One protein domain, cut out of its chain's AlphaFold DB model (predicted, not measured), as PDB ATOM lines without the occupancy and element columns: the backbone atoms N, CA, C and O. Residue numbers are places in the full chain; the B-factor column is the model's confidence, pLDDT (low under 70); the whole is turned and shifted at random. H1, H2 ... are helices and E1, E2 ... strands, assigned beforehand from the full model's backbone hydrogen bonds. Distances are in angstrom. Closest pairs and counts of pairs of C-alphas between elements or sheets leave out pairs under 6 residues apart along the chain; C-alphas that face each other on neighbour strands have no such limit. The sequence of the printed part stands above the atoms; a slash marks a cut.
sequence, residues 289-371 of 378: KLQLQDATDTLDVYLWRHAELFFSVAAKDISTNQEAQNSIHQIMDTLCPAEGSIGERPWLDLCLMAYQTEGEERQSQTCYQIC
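What this domain is: This is residues 289 to 371 of the 378 residues of an uncharacterized protein of Gambusia affinis (UniProt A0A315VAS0). Two strand hairpins, E1 with E2 and the longer E3 with E4, join side by side through E2 and E4 into one strongly twisted sheet, while the helix H2 stands off from that sheet across a loose gap. The short helix H1 lies between sheet and H2 on the way out, and the long link of residues 336 to 350 leads back from H2 to E3. The printed part has 83 residues, with two named helices and four named strands in the order E1, E2, H1, H2, E3, E4; the sheet runs E1, E2, E4, E3 and is mixed, and the class is mixed, helices and strands. The whole is loose, with a radius of gyration of the C-alphas of 15.1 A and spans of 43 by 34 by 21 A.

Where its parts are: In the sheet, E1 is residues 289 to 293, beginning at C-alpha 289 at (23.106, -45.143, 48.724), and E2 is residues 298 to 303, 16.1 A long. E4, residues 364 to 371, measures 21.3 A and ends at C-alpha 371 at (33.413, -36.981, 46.240). E3, residues 351 to 358, measures 23.0 A. H1 is residues 307 to 311. H2, residues 322 to 335, measures 19.8 A and begins at C-alpha 322 at (10.799, -34.109, 33.536).

How they stand to each other: E2 and E4 are the inner strands, parallel at 63 degrees, with N 302 and O 368 within hydrogen-bond range at 2.8 A. E1 and E2 form an antiparallel hairpin at 148 degrees, with N 290 and O 301 at 2.8 A. E3 and E4 form an antiparallel hairpin at 151 degrees, with N 355 and O 367 at 2.9 A and N 371 and O 351 at 2.9 A. From edge to edge of the sheet the strands' lines turn by 119 degrees. H1 is on the sheet but only grazes it, with residues 307 to 310. H1 and H2 only just touch, with 3 pairs of C-alphas within 8 A, the closest those of Phe 311 and Ile 328 at 6.2 A; H2 touches H1 with residues 327 to 331 alone. H2 is not on the sheet, and is apart from E1, E2 and E4. In H1 and H2 every O i to N i+4 pair is within hydrogen-bond range.

The domain as a whole: The two C-alphas farthest apart, those of Glu 323 and Arg 362, are 43.6 A from each other. The printed part has no cut. The link from H2 to E3 is long, 15 residues. The mean pLDDT of the printed part is 70.6; residue 305, residues 319 to 320, residues 338 to 344 and residues 357 to 365 are under 70.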
ATOM      1  N   LYS A 289      22.230 -44.069  48.252       77.06
ATOM      2  CA  LYS A 289      23.106 -45.143  48.724       77.06
ATOM      3  C   LYS A 289      23.377 -46.074  47.545       77.06
ATOM      4  O   LYS A 289      22.438 -46.580  46.935       77.06
ATOM      5  N   LEU A 290      24.646 -46.283  47.234       71.44
ATOM      6  CA  LEU A 290      25.121 -47.166  46.175       71.44
ATOM      7  C   LEU A 290      25.860 -48.326  46.846       71.44
ATOM      8  O   LEU A 290      26.764 -48.096  47.644       71.44
ATOM      9  N   GLN A 291      25.486 -49.564  46.527       79.50
ATOM     10  CA  GLN A 291      26.298 -50.728  46.871       79.50
ATOM     11  C   GLN A 291      27.219 -50.999  45.682       79.50
ATOM     12  O   GLN A 291      26.769 -51.465  44.634       79.50
ATOM     13  N   LEU A 292      28.493 -50.647  45.826       77.81
ATOM     14  CA  LEU A 292      29.530 -51.005  44.864       77.81
ATOM     15  C   LEU A 292      29.887 -52.485  45.035       77.81
ATOM     16  O   LEU A 292      29.755 -53.037  46.129       77.81
ATOM     17  N   GLN A 293      30.384 -53.109  43.974       74.81
ATOM     18  CA  GLN A 293      30.980 -54.440  44.021       74.81
ATOM     19  C   GLN A 293      32.212 -54.453  43.118       74.81
ATOM     20  O   GLN A 293      32.147 -53.951  41.994       74.81
ATOM     21  N   ASP A 294      33.316 -55.019  43.600       75.25
ATOM     22  CA  ASP A 294      34.521 -55.249  42.803       75.25
ATOM     23  C   ASP A 294      34.823 -56.761  42.693       75.25
ATOM     24  O   ASP A 294      33.942 -57.604  42.864       75.25
ATOM     25  N   ALA A 295      36.068 -57.122  42.377       71.00
ATOM     26  CA  ALA A 295      36.523 -58.514  42.369       71.00
ATOM     27  C   ALA A 295      36.760 -59.106  43.778       71.00
ATOM     28  O   ALA A 295      37.149 -60.272  43.878       71.00
ATOM     29  N   THR A 296      36.578 -58.314  44.841       71.31
ATOM     30  CA  THR A 296      37.036 -58.607  46.204       71.31
ATOM     31  C   THR A 296      35.874 -58.686  47.196       71.31
ATOM     32  O   THR A 296      35.774 -59.677  47.919       71.31
ATOM     33  N   ASP A 297      35.004 -57.671  47.241       74.69
ATOM     34  CA  ASP A 297      33.862 -57.577  48.166       74.69
ATOM     35  C   ASP A 297      32.788 -56.587  47.641       74.69
ATOM     36  O   ASP A 297      32.875 -56.056  46.527       74.69
ATOM     37  N   THR A 298      31.760 -56.319  48.448       76.00
ATOM     38  CA  THR A 298      30.797 -55.225  48.248       76.00
ATOM     39  C   THR A 298      31.046 -54.073  49.222       76.00
ATOM     40  O   THR A 298      31.399 -54.289  50.380       76.00
ATOM     41  N   LEU A 299      30.825 -52.835  48.774       76.94
ATOM     42  CA  LEU A 299      31.045 -51.628  49.571       76.94
ATOM     43  C   LEU A 299      29.836 -50.691  49.506       76.94
ATOM     44  O   LEU A 299      29.488 -50.172  48.447       76.94
ATOM     45  N   ASP A 300      29.226 -50.437  50.659       76.69
ATOM     46  CA  ASP A 300      28.186 -49.421  50.809       76.69
ATOM     47  C   ASP A 300      28.797 -48.011  50.803       76.69
ATOM     48  O   ASP A 300      29.541 -47.638  51.716       76.69
ATOM     49  N   VAL A 301      28.436 -47.204  49.803       75.38
ATOM     50  CA  VAL A 301      28.862 -45.803  49.675       75.38
ATOM     51  C   VAL A 301      27.660 -44.865  49.542       75.38
ATOM     52  O   VAL A 301      26.618 -45.214  48.984       75.38
ATOM     53  N   TYR A 302      27.810 -43.642  50.038       73.88
ATOM     54  CA  TYR A 302      26.805 -42.588  49.965       73.88
ATOM     55  C   TYR A 302      27.182 -41.530  48.926       73.88
ATOM     56  O   TYR A 302      28.356 -41.217  48.713       73.88
ATOM     57  N   LEU A 303      26.175 -40.933  48.294       74.19
ATOM     58  CA  LEU A 303      26.312 -39.833  47.343       74.19
ATOM     59  C   LEU A 303      25.315 -38.730  47.716       74.19
ATOM     60  O   LEU A 303      24.115 -38.890  47.505       74.19
ATOM     61  N   TRP A 304      25.822 -37.622  48.268       71.25
ATOM     62  CA  TRP A 304      25.035 -36.398  48.478       71.25
ATOM     63  C   TRP A 304      25.841 -35.118  48.240       71.25
ATOM     64  O   TRP A 304      25.471 -34.334  47.371       71.25
ATOM     65  N   ARG A 305      26.996 -34.946  48.908       68.25
ATOM     66  CA  ARG A 305      27.817 -33.709  48.848       68.25
ATOM     67  C   ARG A 305      28.171 -33.230  47.432       68.25
ATOM     68  O   ARG A 305      28.353 -32.038  47.227       68.25
ATOM     69  N   HIS A 306      28.268 -34.151  46.474       70.75
ATOM     70  CA  HIS A 306      28.572 -33.863  45.068       70.75
ATOM     71  C   HIS A 306      27.569 -34.520  44.102       70.75
ATOM     72  O   HIS A 306      27.883 -34.727  42.933       70.75
ATOM     73  N   ALA A 307      26.366 -34.866  44.575       70.94
ATOM     74  CA  ALA A 307      25.359 -35.553  43.765       70.94
ATOM     75  C   ALA A 307      24.905 -34.722  42.552       70.94
ATOM     76  O   ALA A 307      24.754 -35.268  41.463       70.94
ATOM     77  N   GLU A 308      24.775 -33.402  42.709       78.19
ATOM     78  CA  GLU A 308      24.411 -32.511  41.599       78.19
ATOM     79  C   GLU A 308      25.475 -32.491  40.490       78.19
ATOM     80  O   GLU A 308      25.134 -32.453  39.312       78.19
ATOM     81  N   LEU A 309      26.764 -32.589  40.849       77.62
ATOM     82  CA  LEU A 309      27.866 -32.714  39.888       77.62
ATOM     83  C   LEU A 309      27.890 -34.103  39.237       77.62
ATOM     84  O   LEU A 309      28.097 -34.212  38.031       77.62
ATOM     85  N   PHE A 310      27.642 -35.155  40.023       72.06
ATOM     86  CA  PHE A 310      27.626 -36.543  39.553       72.06
ATOM     87  C   PHE A 310      26.579 -36.767  38.455       72.06
ATOM     88  O   PHE A 310      26.898 -37.353  37.422       72.06
ATOM     89  N   PHE A 311      25.360 -36.246  38.652       76.00
ATOM     90  CA  PHE A 311      24.267 -36.319  37.673       76.00
ATOM     91  C   PHE A 311      24.227 -35.148  36.678       76.00
ATOM     92  O   PHE A 311      23.501 -35.224  35.689       76.00
ATOM     93  N   SER A 312      24.984 -34.070  36.921       80.19
ATOM     94  CA  SER A 312      24.868 -32.782  36.208       80.19
ATOM     95  C   SER A 312      23.440 -32.203  36.224       80.19
ATOM     96  O   SER A 312      22.964 -31.647  35.236       80.19
ATOM     97  N   VAL A 313      22.749 -32.349  37.361       78.56
ATOM     98  CA  VAL A 313      21.350 -31.946  37.595       78.56
ATOM     99  C   VAL A 313      21.228 -31.378  39.011       78.56
ATOM    100  O   VAL A 313      21.624 -32.044  39.967       78.56
ATOM    101  N   ALA A 314      20.663 -30.177  39.171       76.81
ATOM    102  CA  ALA A 314      20.444 -29.590  40.495       76.81
ATOM    103  C   ALA A 314      19.231 -30.223  41.200       76.81
ATOM    104  O   ALA A 314      18.182 -30.438  40.589       76.81
ATOM    105  N   ALA A 315      19.343 -30.479  42.503       73.19
ATOM    106  CA  ALA A 315      18.357 -31.220  43.291       73.19
ATOM    107  C   ALA A 315      16.978 -30.538  43.339       73.19
ATOM    108  O   ALA A 315      15.951 -31.211  43.416       73.19
ATOM    109  N   LYS A 316      16.958 -29.204  43.240       72.38
ATOM    110  CA  LYS A 316      15.747 -28.375  43.136       72.38
ATOM    111  C   LYS A 316      14.928 -28.595  41.858       72.38
ATOM    112  O   LYS A 316      13.711 -28.449  41.897       72.38
ATOM    113  N   ASP A 317      15.569 -28.956  40.747       70.56
ATOM    114  CA  ASP A 317      14.907 -29.021  39.440       70.56
ATOM    115  C   ASP A 317      14.234 -30.397  39.227       70.56
ATOM    116  O   ASP A 317      13.333 -30.539  38.408       70.56
ATOM    117  N   ILE A 318      14.614 -31.419  40.004       70.94
ATOM    118  CA  ILE A 318      14.156 -32.816  39.852       70.94
ATOM    119  C   ILE A 318      12.666 -32.983  40.169       70.94
ATOM    120  O   ILE A 318      11.979 -33.773  39.525       70.94
ATOM    121  N   SER A 319      12.139 -32.241  41.142       65.69
ATOM    122  CA  SER A 319      10.721 -32.306  41.519       65.69
ATOM    123  C   SER A 319       9.785 -31.632  40.511       65.69
ATOM    124  O   SER A 319       8.573 -31.781  40.636       65.69
ATOM    125  N   THR A 320      10.317 -30.889  39.532       67.00
ATOM    126  CA  THR A 320       9.516 -30.033  38.633       67.00
ATOM    127  C   THR A 320       9.843 -30.187  37.146       67.00
ATOM    128  O   THR A 320       8.986 -29.901  36.313       67.00
ATOM    129  N   ASN A 321      11.041 -30.657  36.786       72.56
ATOM    130  CA  ASN A 321      11.477 -30.821  35.402       72.56
ATOM    131  C   ASN A 321      11.600 -32.307  35.017       72.56
ATOM    132  O   ASN A 321      12.482 -33.027  35.493       72.56
ATOM    133  N   GLN A 322      10.762 -32.749  34.076       76.31
ATOM    134  CA  GLN A 322      10.799 -34.109  33.536       76.31
ATOM    135  C   GLN A 322      12.132 -34.439  32.841       76.31
ATOM    136  O   GLN A 322      12.579 -35.581  32.892       76.31
ATOM    137  N   GLU A 323      12.814 -33.466  32.229       80.50
ATOM    138  CA  GLU A 323      14.129 -33.676  31.604       80.50
ATOM    139  C   GLU A 323      15.211 -33.983  32.650       80.50
ATOM    140  O   GLU A 323      16.059 -34.848  32.429       80.50
ATOM    141  N   ALA A 324      15.143 -33.331  33.817       73.56
ATOM    142  CA  ALA A 324      16.040 -33.579  34.943       73.56
ATOM    143  C   ALA A 324      15.844 -34.997  35.509       73.56
ATOM    144  O   ALA A 324      16.820 -35.728  35.698       73.56
ATOM    145  N   GLN A 325      14.586 -35.418  35.694       74.06
ATOM    146  CA  GLN A 325      14.244 -36.795  36.072       74.06
ATOM    147  C   GLN A 325      14.746 -37.799  35.025       74.06
ATOM    148  O   GLN A 325      15.452 -38.747  35.365       74.06
ATOM    149  N   ASN A 326      14.443 -37.566  33.745       74.00
ATOM    150  CA  ASN A 326      14.825 -38.452  32.645       74.00
ATOM    151  C   ASN A 326      16.351 -38.574  32.505       74.00
ATOM    152  O   ASN A 326      16.845 -39.661  32.214       74.00
ATOM    153  N   SER A 327      17.109 -37.498  32.745       78.69
ATOM    154  CA  SER A 327      18.579 -37.531  32.753       78.69
ATOM    155  C   SER A 327      19.120 -38.423  33.876       78.69
ATOM    156  O   SER A 327      19.996 -39.256  33.633       78.69
ATOM    157  N   ILE A 328      18.556 -38.315  35.086       76.88
ATOM    158  CA  ILE A 328      18.922 -39.172  36.224       76.88
ATOM    159  C   ILE A 328      18.551 -40.632  35.947       76.88
ATOM    160  O   ILE A 328      19.386 -41.504  36.175       76.88
ATOM    161  N   HIS A 329      17.362 -40.903  35.398       74.75
ATOM    162  CA  HIS A 329      16.966 -42.250  34.977       74.75
ATOM    163  C   HIS A 329      17.945 -42.829  33.948       74.75
ATOM    164  O   HIS A 329      18.532 -43.869  34.216       74.75
ATOM    165  N   GLN A 330      18.241 -42.116  32.856       75.06
ATOM    166  CA  GLN A 330      19.223 -42.556  31.852       75.06
ATOM    167  C   GLN A 330      20.603 -42.857  32.454       75.06
ATOM    168  O   GLN A 330      21.253 -43.821  32.051       75.06
ATOM    169  N   ILE A 331      21.074 -42.039  33.403       78.31
ATOM    170  CA  ILE A 331      22.345 -42.282  34.094       78.31
ATOM    171  C   ILE A 331      22.236 -43.547  34.954       78.31
ATOM    172  O   ILE A 331      23.076 -44.432  34.826       78.31
ATOM    173  N   MET A 332      21.189 -43.692  35.768       77.88
ATOM    174  CA  MET A 332      20.993 -44.879  36.606       77.88
ATOM    175  C   MET A 332      20.814 -46.169  35.791       77.88
ATOM    176  O   MET A 332      21.388 -47.186  36.170       77.88
ATOM    177  N   ASP A 333      20.117 -46.121  34.656       75.56
ATOM    178  CA  ASP A 333      19.958 -47.245  33.723       75.56
ATOM    179  C   ASP A 333      21.283 -47.599  33.023       75.56
ATOM    180  O   ASP A 333      21.540 -48.767  32.740       75.56
ATOM    181  N   THR A 334      22.163 -46.615  32.796       75.56
ATOM    182  CA  THR A 334      23.528 -46.847  32.283       75.56
ATOM    183  C   THR A 334      24.410 -47.527  33.335       75.56
ATOM    184  O   THR A 334      25.180 -48.427  33.011       75.56
ATOM    185  N   LEU A 335      24.301 -47.120  34.605       74.38
ATOM    186  CA  LEU A 335      25.089 -47.679  35.713       74.38
ATOM    187  C   LEU A 335      24.579 -49.048  36.190       74.38
ATOM    188  O   LEU A 335      25.355 -49.894  36.638       74.38
ATOM    189  N   CYS A 336      23.265 -49.254  36.154       71.50
ATOM    190  CA  CYS A 336      22.566 -50.412  36.703       71.50
ATOM    191  C   CYS A 336      21.405 -50.833  35.783       71.50
ATOM    192  O   CYS A 336      20.248 -50.759  36.206       71.50
ATOM    193  N   PRO A 337      21.687 -51.310  34.554       71.56
ATOM    194  CA  PRO A 337      20.653 -51.788  33.642       71.56
ATOM    195  C   PRO A 337      19.806 -52.889  34.291       71.56
ATOM    196  O   PRO A 337      20.328 -53.788  34.964       71.56
ATOM    197  N   ALA A 338      18.488 -52.804  34.088       65.31
ATOM    198  CA  ALA A 338      17.513 -53.738  34.655       65.31
ATOM    199  C   ALA A 338      17.600 -55.142  34.028       65.31
ATOM    200  O   ALA A 338      17.386 -56.139  34.717       65.31
ATOM    201  N   GLU A 339      17.954 -55.217  32.744       53.97
ATOM    202  CA  GLU A 339      18.185 -56.455  31.997       53.97
ATOM    203  C   GLU A 339      19.677 -56.567  31.647       53.97
ATOM    204  O   GLU A 339      20.118 -56.154  30.578       53.97
ATOM    205  N   GLY A 340      20.473 -57.093  32.580       54.06
ATOM    206  CA  GLY A 340      21.905 -57.318  32.376       54.06
ATOM    207  C   GLY A 340      22.554 -58.061  33.542       54.06
ATOM    208  O   GLY A 340      22.150 -57.921  34.701       54.06
ATOM    209  N   SER A 341      23.575 -58.861  33.245       56.00
ATOM    210  CA  SER A 341      24.450 -59.445  34.263       56.00
ATOM    211  C   SER A 341      25.387 -58.376  34.844       56.00
ATOM    212  O   SER A 341      25.640 -57.341  34.231       56.00
ATOM    213  N   ILE A 342      25.949 -58.610  36.036       56.12
ATOM    214  CA  ILE A 342      26.880 -57.640  36.647       56.12
ATOM    215  C   ILE A 342      28.152 -57.453  35.795       56.12
ATOM    216  O   ILE A 342      28.716 -56.366  35.788       56.12
ATOM    217  N   GLY A 343      28.544 -58.457  35.001       55.09
ATOM    218  CA  GLY A 343      29.671 -58.360  34.064       55.09
ATOM    219  C   GLY A 343      29.439 -57.449  32.849       55.09
ATOM    220  O   GLY A 343      30.389 -57.180  32.122       55.09
ATOM    221  N   GLU A 344      28.210 -56.973  32.631       57.84
ATOM    222  CA  GLU A 344      27.845 -56.037  31.554       57.84
ATOM    223  C   GLU A 344      27.691 -54.590  32.062       57.84
ATOM    224  O   GLU A 344      27.395 -53.684  31.283       57.84
ATOM    225  N   ARG A 345      27.902 -54.349  33.364       70.75
ATOM    226  CA  ARG A 345      27.832 -53.009  33.968       70.75
ATOM    227  C   ARG A 345      29.134 -52.229  33.739       70.75
ATOM    228  O   ARG A 345      30.210 -52.831  33.743       70.75
ATOM    229  N   PRO A 346      29.075 -50.896  33.569       73.06
ATOM    230  CA  PRO A 346      30.277 -50.085  33.429       73.06
ATOM    231  C   PRO A 346      31.076 -50.061  34.737       73.06
ATOM    232  O   PRO A 346      30.518 -49.921  35.827       73.06
ATOM    233  N   TRP A 347      32.403 -50.134  34.623       74.44
ATOM    234  CA  TRP A 347      33.293 -49.850  35.746       74.44
ATOM    235  C   TRP A 347      33.235 -48.364  36.099       74.44
ATOM    236  O   TRP A 347      33.258 -47.503  35.220       74.44
ATOM    237  N   LEU A 348      33.184 -48.073  37.398       73.62
ATOM    238  CA  LEU A 348      33.117 -46.722  37.937       73.62
ATOM    239  C   LEU A 348      34.443 -46.347  38.603       73.62
ATOM    240  O   LEU A 348      34.823 -46.946  39.609       73.62
ATOM    241  N   ASP A 349      35.117 -45.329  38.069       72.69
ATOM    242  CA  ASP A 349      36.229 -44.658  38.746       72.69
ATOM    243  C   ASP A 349      35.648 -43.607  39.709       72.69
ATOM    244  O   ASP A 349      35.004 -42.648  39.274       72.69
ATOM    245  N   LEU A 350      35.784 -43.837  41.019       74.38
ATOM    246  CA  LEU A 350      35.133 -43.055  42.076       74.38
ATOM    247  C   LEU A 350      36.147 -42.621  43.135       74.38
ATOM    248  O   LEU A 350      36.788 -43.452  43.780       74.38
ATOM    249  N   CYS A 351      36.207 -41.322  43.423       72.81
ATOM    250  CA  CYS A 351      36.938 -40.829  44.591       72.81
ATOM    251  C   CYS A 351      36.080 -40.977  45.860       72.81
ATOM    252  O   CYS A 351      35.057 -40.305  46.010       72.81
ATOM    253  N   LEU A 352      36.505 -41.838  46.791       76.25
ATOM    254  CA  LEU A 352      35.813 -42.096  48.059       76.25
ATOM    255  C   LEU A 352      36.500 -41.404  49.246       76.25
ATOM    256  O   LEU A 352      37.713 -41.489  49.422       76.25
ATOM    257  N   MET A 353      35.704 -40.773  50.107       72.31
ATOM    258  CA  MET A 353      36.112 -40.244  51.409       72.31
ATOM    259  C   MET A 353      35.568 -41.149  52.517       72.31
ATOM    260  O   MET A 353      34.354 -41.269  52.669       72.31
ATOM    261  N   ALA A 354      36.452 -41.770  53.299       75.44
ATOM    262  CA  ALA A 354      36.068 -42.519  54.493       75.44
ATOM    263  C   ALA A 354      35.907 -41.578  55.698       75.44
ATOM    264  O   ALA A 354      36.743 -40.701  55.918       75.44
ATOM    265  N   TYR A 355      34.854 -41.772  56.489       73.12
ATOM    266  CA  TYR A 355      34.586 -41.028  57.722       73.12
ATOM    267  C   TYR A 355      33.968 -41.953  58.775       73.12
ATOM    268  O   TYR A 355      33.338 -42.951  58.436       73.12
ATOM    269  N   GLN A 356      34.162 -41.655  60.059       72.62
ATOM    270  CA  GLN A 356      33.556 -42.425  61.148       72.62
ATOM    271  C   GLN A 356      32.251 -41.766  61.592       72.62
ATOM    272  O   GLN A 356      32.190 -40.547  61.750       72.62
ATOM    273  N   THR A 357      31.225 -42.581  61.819       63.72
ATOM    274  CA  THR A 357      29.967 -42.177  62.455       63.72
ATOM    275  C   THR A 357      29.848 -42.856  63.816       63.72
ATOM    276  O   THR A 357      30.164 -44.040  63.958       63.72
ATOM    277  N   GLU A 358      29.409 -42.119  64.837       60.66
ATOM    278  CA  GLU A 358      29.063 -42.710  66.131       60.66
ATOM    279  C   GLU A 358      27.687 -43.378  66.019       60.66
ATOM    280  O   GLU A 358      26.654 -42.711  66.074       60.66
ATOM    281  N   GLY A 359      27.671 -44.699  65.822       54.44
ATOM    282  CA  GLY A 359      26.435 -45.474  65.760       54.44
ATOM    283  C   GLY A 359      25.672 -45.463  67.091       54.44
ATOM    284  O   GLY A 359      26.267 -45.309  68.160       54.44
ATOM    285  N   GLU A 360      24.355 -45.703  67.044       49.94
ATOM    286  CA  GLU A 360      23.479 -45.706  68.235       49.94
ATOM    287  C   GLU A 360      23.949 -46.700  69.326       49.94
ATOM    288  O   GLU A 360      23.676 -46.502  70.510       49.94
ATOM    289  N   GLU A 361      24.734 -47.721  68.956       50.56
ATOM    290  CA  GLU A 361      25.307 -48.739  69.850       50.56
ATOM    291  C   GLU A 361      26.783 -48.492  70.251       50.56
ATOM    292  O   GLU A 361      27.494 -49.432  70.612       50.56
ATOM    293  N   ARG A 362      27.280 -47.243  70.195       46.91
ATOM    294  CA  ARG A 362      28.673 -46.842  70.536       46.91
ATOM    295  C   ARG A 362      29.791 -47.473  69.693       46.91
ATOM    296  O   ARG A 362      30.966 -47.248  69.979       46.91
ATOM    297  N   GLN A 363      29.464 -48.233  68.655       49.94
ATOM    298  CA  GLN A 363      30.450 -48.707  67.687       49.94
ATOM    299  C   GLN A 363      30.649 -47.637  66.609       49.94
ATOM    300  O   GLN A 363      29.690 -47.170  65.995       49.94
ATOM    301  N   SER A 364      31.902 -47.233  66.395       58.19
ATOM    302  CA  SER A 364      32.289 -46.290  65.345       58.19
ATOM    303  C   SER A 364      32.181 -46.965  63.974       58.19
ATOM    304  O   SER A 364      33.062 -47.745  63.601       58.19
ATOM    305  N   GLN A 365      31.116 -46.689  63.221       69.19
ATOM    306  CA  GLN A 365      30.930 -47.268  61.891       69.19
ATOM    307  C   GLN A 365      31.641 -46.402  60.848       69.19
ATOM    308  O   GLN A 365      31.328 -45.220  60.688       69.19
ATOM    309  N   THR A 366      32.596 -46.991  60.125       73.00
ATOM    310  CA  THR A 366      33.219 -46.342  58.966       73.00
ATOM    311  C   THR A 366      32.224 -46.310  57.809       73.00
ATOM    312  O   THR A 366      31.774 -47.353  57.334       73.00
ATOM    313  N   CYS A 367      31.904 -45.107  57.349       71.75
ATOM    314  CA  CYS A 367      31.070 -44.835  56.190       71.75
ATOM    315  C   CYS A 367      31.922 -44.242  55.061       71.75
ATOM    316  O   CYS A 367      32.967 -43.635  55.303       71.75
ATOM    317  N   TYR A 368      31.462 -44.402  53.821       72.06
ATOM    318  CA  TYR A 368      32.176 -43.965  52.623       72.06
ATOM    319  C   TYR A 368      31.310 -42.995  51.821       72.06
ATOM    320  O   TYR A 368      30.134 -43.263  51.582       72.06
ATOM    321  N   GLN A 369      31.885 -41.870  51.403       71.00
ATOM    322  CA  GLN A 369      31.206 -40.800  50.672       71.00
ATOM    323  C   GLN A 369      31.876 -40.576  49.313       71.00
ATOM    324  O   GLN A 369      33.060 -40.245  49.263       71.00
ATOM    325  N   ILE A 370      31.125 -40.698  48.213       71.81
ATOM    326  CA  ILE A 370      31.598 -40.304  46.877       71.81
ATOM    327  C   ILE A 370      31.824 -38.785  46.850       71.81
ATOM    328  O   ILE A 370      30.942 -38.001  47.224       71.81
ATOM    329  N   CYS A 371      32.996 -38.371  46.377       71.50
ATOM    330  CA  CYS A 371      33.413 -36.981  46.240       71.50
ATOM    331  C   CYS A 371      34.002 -36.713  44.851       71.50
ATOM    332  O   CYS A 371      34.532 -37.621  44.221       71.50
TER     333      CYS A 371